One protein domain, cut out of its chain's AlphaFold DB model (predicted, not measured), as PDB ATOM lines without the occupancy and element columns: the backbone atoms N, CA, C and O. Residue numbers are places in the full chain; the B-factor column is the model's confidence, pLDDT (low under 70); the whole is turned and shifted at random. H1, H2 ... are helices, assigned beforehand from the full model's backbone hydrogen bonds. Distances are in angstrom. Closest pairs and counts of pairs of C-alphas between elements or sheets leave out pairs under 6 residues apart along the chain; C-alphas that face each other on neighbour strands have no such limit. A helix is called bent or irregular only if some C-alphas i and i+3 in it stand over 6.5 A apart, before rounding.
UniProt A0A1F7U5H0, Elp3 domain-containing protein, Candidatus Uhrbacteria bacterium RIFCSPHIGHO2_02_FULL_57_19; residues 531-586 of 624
ATOM      1  N   GLY A 531     202.095 165.532 124.179       92.12
ATOM      2  CA  GLY A 531     201.696 165.825 122.801       92.12
ATOM      3  C   GLY A 531     200.252 166.302 122.647       92.12
ATOM      4  O   GLY A 531     199.974 167.057 121.723       92.12
ATOM      5  N   SER A 532     199.345 165.948 123.565       93.56
ATOM      6  CA  SER A 532     197.988 166.508 123.585       93.56
ATOM      7  C   SER A 532     197.973 167.980 124.028       93.56
ATOM      8  O   SER A 532     198.849 168.389 124.796       93.56
ATOM      9  N   PRO A 533     196.957 168.780 123.645       92.12
ATOM     10  CA  PRO A 533     196.785 170.126 124.195       92.12
ATOM     11  C   PRO A 533     196.711 170.170 125.730       92.12
ATOM     12  O   PRO A 533     197.232 171.100 126.343       92.12
ATOM     13  N   ALA A 534     196.100 169.167 126.374       93.56
ATOM     14  CA  ALA A 534     196.086 169.056 127.836       93.56
ATOM     15  C   ALA A 534     197.487 168.859 128.429       93.56
ATOM     16  O   ALA A 534     197.752 169.339 129.531       93.56
ATOM     17  N   GLY A 535     198.400 168.237 127.679       94.88
ATOM     18  CA  GLY A 535     199.802 168.060 128.057       94.88
ATOM     19  C   GLY A 535     200.550 169.371 128.327       94.88
ATOM     20  O   GLY A 535     201.571 169.356 129.013       94.88
ATOM     21  N   ARG A 536     200.020 170.528 127.897       94.88
ATOM     22  CA  ARG A 536     200.538 171.856 128.272       94.88
ATOM     23  C   ARG A 536     200.654 172.041 129.792       94.88
ATOM     24  O   ARG A 536     201.542 172.758 130.252       94.88
ATOM     25  N   VAL A 537     199.828 171.345 130.580       96.88
ATOM     26  CA  VAL A 537     199.851 171.392 132.053       96.88
ATOM     27  C   VAL A 537     201.221 171.058 132.649       96.88
ATOM     28  O   VAL A 537     201.570 171.580 133.701       96.88
ATOM     29  N   PHE A 538     202.041 170.251 131.970       97.44
ATOM     30  CA  PHE A 538     203.379 169.898 132.450       97.44
ATOM     31  C   PHE A 538     204.388 171.051 132.359       97.44
ATOM     32  O   PHE A 538     205.448 170.977 132.970       97.44
ATOM     33  N   ARG A 539     204.102 172.102 131.585       96.12
ATOM     34  CA  ARG A 539     205.052 173.195 131.306       96.12
ATOM     35  C   ARG A 539     204.498 174.583 131.606       96.12
ATOM     36  O   ARG A 539     205.264 175.538 131.635       96.12
ATOM     37  N   ASP A 540     203.197 174.689 131.848       97.06
ATOM     38  CA  ASP A 540     202.506 175.958 132.016       97.06
ATOM     39  C   ASP A 540     201.634 175.954 133.277       97.06
ATOM     40  O   ASP A 540     200.581 175.312 133.343       97.06
ATOM     41  N   TYR A 541     202.099 176.689 134.285       97.94
ATOM     42  CA  TYR A 541     201.396 176.854 135.551       97.94
ATOM     43  C   TYR A 541     200.100 177.664 135.409       97.94
ATOM     44  O   TYR A 541     199.100 177.325 136.041       97.94
ATOM     45  N   ASP A 542     200.080 178.706 134.573       97.81
ATOM     46  CA  ASP A 542     198.879 179.527 134.398       97.81
ATOM     47  C   ASP A 542     197.762 178.703 133.754       97.81
ATOM     48  O   ASP A 542     196.617 178.757 134.207       97.81
ATOM     49  N   TYR A 543     198.103 177.853 132.782       95.69
ATOM     50  CA  TYR A 543     197.163 176.890 132.211       95.69
ATOM     51  C   TYR A 543     196.651 175.880 133.253       95.69
ATOM     52  O   TYR A 543     195.456 175.591 133.300       95.69
ATOM     53  N   ALA A 544     197.521 175.373 134.134       97.62
ATOM     54  CA  ALA A 544     197.098 174.500 135.233       97.62
ATOM     55  C   ALA A 544     196.116 175.208 136.184       97.62
ATOM     56  O   ALA A 544     195.106 174.623 136.579       97.62
ATOM     57  N   ARG A 545     196.367 176.484 136.511       97.88
ATOM     58  CA  ARG A 545     195.463 177.309 137.326       97.88
ATOM     59  C   ARG A 545     194.112 177.510 136.640       97.88
ATOM     60  O   ARG A 545     193.080 177.391 137.294       97.88
ATOM     61  N   GLU A 546     194.099 177.759 135.331       95.06
ATOM     62  CA  GLU A 546     192.861 177.861 134.550       95.06
ATOM     63  C   GLU A 546     192.040 176.564 134.583       95.06
ATOM     64  O   GLU A 546     190.819 176.618 134.734       95.06
ATOM     65  N   LEU A 547     192.684 175.398 134.457       94.81
ATOM     66  CA  LEU A 547     192.006 174.102 134.554       94.81
ATOM     67  C   LEU A 547     191.456 173.845 135.964       94.81
ATOM     68  O   LEU A 547     190.315 173.402 136.093       94.81
ATOM     69  N   ALA A 548     192.223 174.159 137.011       96.88
ATOM     70  CA  ALA A 548     191.771 174.012 138.397       96.88
ATOM     71  C   ALA A 548     190.542 174.890 138.674       96.88
ATOM     72  O   ALA A 548     189.542 174.412 139.216       96.88
ATOM     73  N   ALA A 549     190.557 176.136 138.192       95.38
ATOM     74  CA  ALA A 549     189.443 177.062 138.348       95.38
ATOM     75  C   ALA A 549     188.139 176.536 137.714       95.38
ATOM     76  O   ALA A 549     187.063 176.748 138.275       95.38
ATOM     77  N   ARG A 550     188.203 175.777 136.604       91.56
ATOM     78  CA  ARG A 550     187.016 175.119 136.005       91.56
ATOM     79  C   ARG A 550     186.388 174.087 136.940       91.56
ATOM     80  O   ARG A 550     185.170 173.936 136.958       91.56
ATOM     81  N   ALA A 551     187.196 173.421 137.761       93.44
ATOM     82  CA  ALA A 551     186.714 172.537 138.816       93.44
ATOM     83  C   ALA A 551     186.287 173.286 140.090       93.44
ATOM     84  O   ALA A 551     185.826 172.650 141.037       93.44
ATOM     85  N   GLY A 552     186.381 174.619 140.137       95.00
ATOM     86  CA  GLY A 552     186.199 175.398 141.365       95.00
ATOM     87  C   GLY A 552     187.293 175.125 142.399       95.00
ATOM     88  O   GLY A 552     187.016 175.134 143.595       95.00
ATOM     89  N   LYS A 553     188.503 174.808 141.930       96.69
ATOM     90  CA  LYS A 553     189.683 174.493 142.736       96.69
ATOM     91  C   LYS A 553     190.796 175.495 142.438       96.69
ATOM     92  O   LYS A 553     190.800 176.133 141.388       96.69
ATOM     93  N   ASP A 554     191.776 175.546 143.328       96.62
ATOM     94  CA  ASP A 554     193.030 176.266 143.127       96.62
ATOM     95  C   ASP A 554     194.215 175.293 143.159       96.62
ATOM     96  O   ASP A 554     194.146 174.192 143.716       96.62
ATOM     97  N   ILE A 555     195.328 175.707 142.560       98.00
ATOM     98  CA  ILE A 555     196.601 174.985 142.600       98.00
ATOM     99  C   ILE A 555     197.724 175.993 142.832       98.00
ATOM    100  O   ILE A 555     197.790 177.002 142.134       98.00
ATOM    101  N   SER A 556     198.580 175.746 143.827       98.19
ATOM    102  CA  SER A 556     199.745 176.598 144.094       98.19
ATOM    103  C   SER A 556     200.901 176.270 143.136       98.19
ATOM    104  O   SER A 556     200.926 175.174 142.563       98.19
ATOM    105  N   PRO A 557     201.896 177.161 142.968       98.38
ATOM    106  CA  PRO A 557     203.081 176.863 142.164       98.38
ATOM    107  C   PRO A 557     203.856 175.634 142.664       98.38
ATOM    108  O   PRO A 557     204.355 174.849 141.858       98.38
ATOM    109  N   GLU A 558     203.950 175.446 143.983       98.38
ATOM    110  CA  GLU A 558     204.623 174.298 144.603       98.38
ATOM    111  C   GLU A 558     203.880 172.996 144.306       98.38
ATOM    112  O   GLU A 558     204.494 172.008 143.899       98.38
ATOM    113  N   ASP A 559     202.553 173.013 144.459       98.25
ATOM    114  CA  ASP A 559     201.690 171.879 144.144       98.25
ATOM    115  C   ASP A 559     201.760 171.519 142.658       98.25
ATOM    116  O   ASP A 559     201.923 170.349 142.324       98.25
ATOM    117  N   TRP A 560     201.705 172.510 141.761       98.62
ATOM    118  CA  TRP A 560     201.863 172.290 140.324       98.62
ATOM    119  C   TRP A 560     203.225 171.687 139.985       98.62
ATOM    120  O   TRP A 560     203.303 170.737 139.205       98.62
ATOM    121  N   ARG A 561     204.304 172.209 140.576       98.38
ATOM    122  CA  ARG A 561     205.655 171.705 140.320       98.38
ATOM    123  C   ARG A 561     205.798 170.251 140.760       98.38
ATOM    124  O   ARG A 561     206.391 169.472 140.020       98.38
ATOM    125  N   ARG A 562     205.246 169.898 141.925       98.00
ATOM    126  CA  ARG A 562     205.227 168.525 142.449       98.00
ATOM    127  C   ARG A 562     204.353 167.604 141.597       98.00
ATOM    128  O   ARG A 562     204.766 166.500 141.273       98.00
ATOM    129  N   ASP A 563     203.150 168.031 141.245       98.06
ATOM    130  CA  ASP A 563     202.158 167.146 140.633       98.06
ATOM    131  C   ASP A 563     202.367 167.000 139.108       98.06
ATOM    132  O   ASP A 563     202.068 165.948 138.546       98.06
ATOM    133  N   PHE A 564     202.917 168.024 138.437       98.38
ATOM    134  CA  PHE A 564     203.059 168.066 136.973       98.38
ATOM    135  C   PHE A 564     204.424 168.586 136.507       98.38
ATOM    136  O   PHE A 564     205.107 167.901 135.749       98.38
ATOM    137  N   GLY A 565     204.851 169.773 136.947       97.81
ATOM    138  CA  GLY A 565     206.007 170.477 136.371       97.81
ATOM    139  C   GLY A 565     207.309 169.663 136.363       97.81
ATOM    140  O   GLY A 565     208.055 169.683 135.385       97.81
ATOM    141  N   GLN A 566     207.564 168.883 137.417       97.56
ATOM    142  CA  GLN A 566     208.743 168.014 137.507       97.56
ATOM    143  C   GLN A 566     208.753 166.853 136.495       97.56
ATOM    144  O   GLN A 566     209.800 166.259 136.253       97.56
ATOM    145  N   HIS A 567     207.609 166.530 135.890       97.19
ATOM    146  CA  HIS A 567     207.440 165.404 134.971       97.19
ATOM    147  C   HIS A 567     207.500 165.808 133.489       97.19
ATOM    148  O   HIS A 567     207.340 164.949 132.627       97.19
ATOM    149  N   ALA A 568     207.769 167.076 133.155       95.00
ATOM    150  CA  ALA A 568     207.800 167.560 131.766       95.00
ATOM    151  C   ALA A 568     208.738 166.755 130.838       95.00
ATOM    152  O   ALA A 568     208.455 166.563 129.648       95.00
ATOM    153  N   GLU A 569     209.832 166.242 131.400       94.12
ATOM    154  CA  GLU A 569     210.861 165.469 130.701       94.12
ATOM    155  C   GLU A 569     210.734 163.945 130.913       94.12
ATOM    156  O   GLU A 569     211.574 163.193 130.429       94.12
ATOM    157  N   ALA A 570     209.675 163.458 131.572       94.94
ATOM    158  CA  ALA A 570     209.436 162.022 131.770       94.94
ATOM    159  C   ALA A 570     209.076 161.308 130.456       94.94
ATOM    160  O   ALA A 570     208.428 161.887 129.594       94.94
ATOM    161  N   LEU A 571     209.474 160.053 130.260       93.12
ATOM    162  CA  LEU A 571     209.188 159.351 129.002       93.12
ATOM    163  C   LEU A 571     207.681 159.112 128.789       93.12
ATOM    164  O   LEU A 571     207.151 159.380 127.713       93.12
ATOM    165  N   SER A 572     207.021 158.645 129.842       92.50
ATOM    166  CA  SER A 572     205.595 158.345 129.970       92.50
ATOM    167  C   SER A 572     204.978 159.259 131.037       92.50
ATOM    168  O   SER A 572     205.688 159.812 131.885       92.50
ATOM    169  N   VAL A 573     203.659 159.474 130.987       93.06
ATOM    170  CA  VAL A 573     202.969 160.215 132.052       93.06
ATOM    171  C   VAL A 573     202.905 159.318 133.290       93.06
ATOM    172  O   VAL A 573     202.306 158.244 133.218       93.06
ATOM    173  N   PRO A 574     203.505 159.719 134.425       92.81
ATOM    174  CA  PRO A 574     203.499 158.881 135.611       92.81
ATOM    175  C   PRO A 574     202.096 158.812 136.209       92.81
ATOM    176  O   PRO A 574     201.355 159.801 136.220       92.81
ATOM    177  N   TRP A 575     201.762 157.665 136.802       90.75
ATOM    178  CA  TRP A 575     200.461 157.458 137.441       90.75
ATOM    179  C   TRP A 575     200.142 158.515 138.513       90.75
ATOM    180  O   TRP A 575     199.008 158.969 138.623       90.75
ATOM    181  N   SER A 576     201.147 159.006 139.247       94.12
ATOM    182  CA  SER A 576     200.968 160.083 140.232       94.12
ATOM    183  C   SER A 576     200.426 161.382 139.623       94.12
ATOM    184  O   SER A 576     199.606 162.052 140.257       94.12
ATOM    185  N   ALA A 577     200.853 161.730 138.403       96.19
ATOM    186  CA  ALA A 577     200.352 162.892 137.670       96.19
ATOM    187  C   ALA A 577     198.935 162.639 137.138       96.19
ATOM    188  O   ALA A 577     198.087 163.529 137.194       96.19
ATOM    189  N   GLN A 578     198.649 161.410 136.702       94.31
ATOM    190  CA  GLN A 578     197.305 160.995 136.306       94.31
ATOM    191  C   GLN A 578     196.318 161.067 137.486       94.31
ATOM    192  O   GLN A 578     195.236 161.620 137.347       94.31
ATOM    193  N   GLN A 579     196.690 160.629 138.688       94.19
ATOM    194  CA  GLN A 579     195.838 160.812 139.872       94.19
ATOM    195  C   GLN A 579     195.713 162.289 140.268       94.19
ATOM    196  O   GLN A 579     194.654 162.748 140.702       94.19
ATOM    197  N   ALA A 580     196.793 163.065 140.126       97.12
ATOM    198  CA  ALA A 580     196.744 164.497 140.384       97.12
ATOM    199  C   ALA A 580     195.786 165.222 139.430       97.12
ATOM    200  O   ALA A 580     195.141 166.175 139.857       97.12
ATOM    201  N   TRP A 581     195.643 164.759 138.183       97.25
ATOM    202  CA  TRP A 581     194.662 165.291 137.239       97.25
ATOM    203  C   TRP A 581     193.248 165.277 137.830       97.25
ATOM    204  O   TRP A 581     192.613 166.330 137.917       97.25
ATOM    205  N   TYR A 582     192.800 164.129 138.345       97.12
ATOM    206  CA  TYR A 582     191.488 164.011 138.987       97.12
ATOM    207  C   TYR A 582     191.404 164.834 140.286       97.12
ATOM    208  O   TYR A 582     190.455 165.576 140.545       97.12
ATOM    209  N   ARG A 583     192.458 164.826 141.109       96.75
ATOM    210  CA  ARG A 583     192.452 165.637 142.339       96.75
ATOM    211  C   ARG A 583     192.368 167.140 142.069       96.75
ATOM    212  O   ARG A 583     191.749 167.851 142.861       96.75
ATOM    213  N   ARG A 584     192.981 167.642 140.997       97.31
ATOM    214  CA  ARG A 584     193.156 169.085 140.754       97.31
ATOM    215  C   ARG A 584     192.166 169.670 139.759       97.31
ATOM    216  O   ARG A 584     191.788 170.825 139.928       97.31
ATOM    217  N   PHE A 585     191.750 168.909 138.750       97.38
ATOM    218  CA  PHE A 585     191.058 169.463 137.585       97.38
ATOM    219  C   PHE A 585     189.661 168.900 137.352       97.38
ATOM    220  O   PHE A 585     188.941 169.454 136.534       97.38
ATOM    221  N   THR A 586     189.229 167.869 138.072       96.94
ATOM    222  CA  THR A 586     187.851 167.343 138.030       96.94
ATOM    223  C   THR A 586     187.162 167.582 139.379       96.94
ATOM    224  O   THR A 586     187.811 167.975 140.350       96.94
TER     225      THR A 586
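What this domain is: This is residues 531 to 586 of the 624 residues of the protein "Elp3 domain-containing protein" of Candidatus Uhrbacteria bacterium RIFCSPHIGHO2_02_FULL_57_19 (UniProt A0A1F7U5H0). Three short helices, H2, H3 and H4, have their centres at the corners of a triangle, and H1 stands over one face of it, making a corner with H2. The long link of residues 564 to 574 leads from H3 round to H4. The printed part has 56 residues with four named helices, H1 to H4 in order, and no named strand; its class is all helix. It is compact, with a radius of gyration of the C-alphas of 10.1 A and spans of 31 by 22 by 19 A.

Where its parts are: Find C-alpha 533 at (196.785, 170.126, 124.195); here H1 begins and runs to residue 538. It is neither bent nor irregular, but only just: C-alphas 534 and 537 are 6.1 A apart. H2, residues 541 to 550, covers 14.5 A, and H3, residues 557 to 563, covers 9.9 A. H4 runs 15.2 A from residue 575 to residue 585, at (191.058, 169.463, 137.585).

How they stand to each other: Look first at Val 537 and Ala 544, the closest C-alphas of H1 and H2, 5.2 A apart; these helices touch only at the corner, only just, with 3 pairs of C-alphas within 8 A. H2 and H3 also only just touch, with 3 such pairs, closest at Tyr 541 and Trp 560, 6.6 A, and stand about perpendicular at 82 degrees. H3 and H4 form a helical hairpin and only just touch, with 3 pairs, closest at the C-alphas of Asp 563 and Ala 577, 5.5 A, at a steep tilt of 45 degrees, opposite ways. H2 and H4 touch only at their ends, where C-alphas 548 and 585 are 4.7 A apart. H1 and H3 are near each other; H1 and H4 are apart. In H2 and H3 every O i to N i+4 pair is within hydrogen-bond range; H4 has 6 of 7, and H1 0 of 2 but 3 of 3 O i to N i+3 pairs.

The domain as a whole: Gly 552 and Leu 571 have the two C-alphas farthest apart, 30.6 A. The printed part has no cut, the link from H3 to H4 is long, and no printed residue is under 70 in pLDDT.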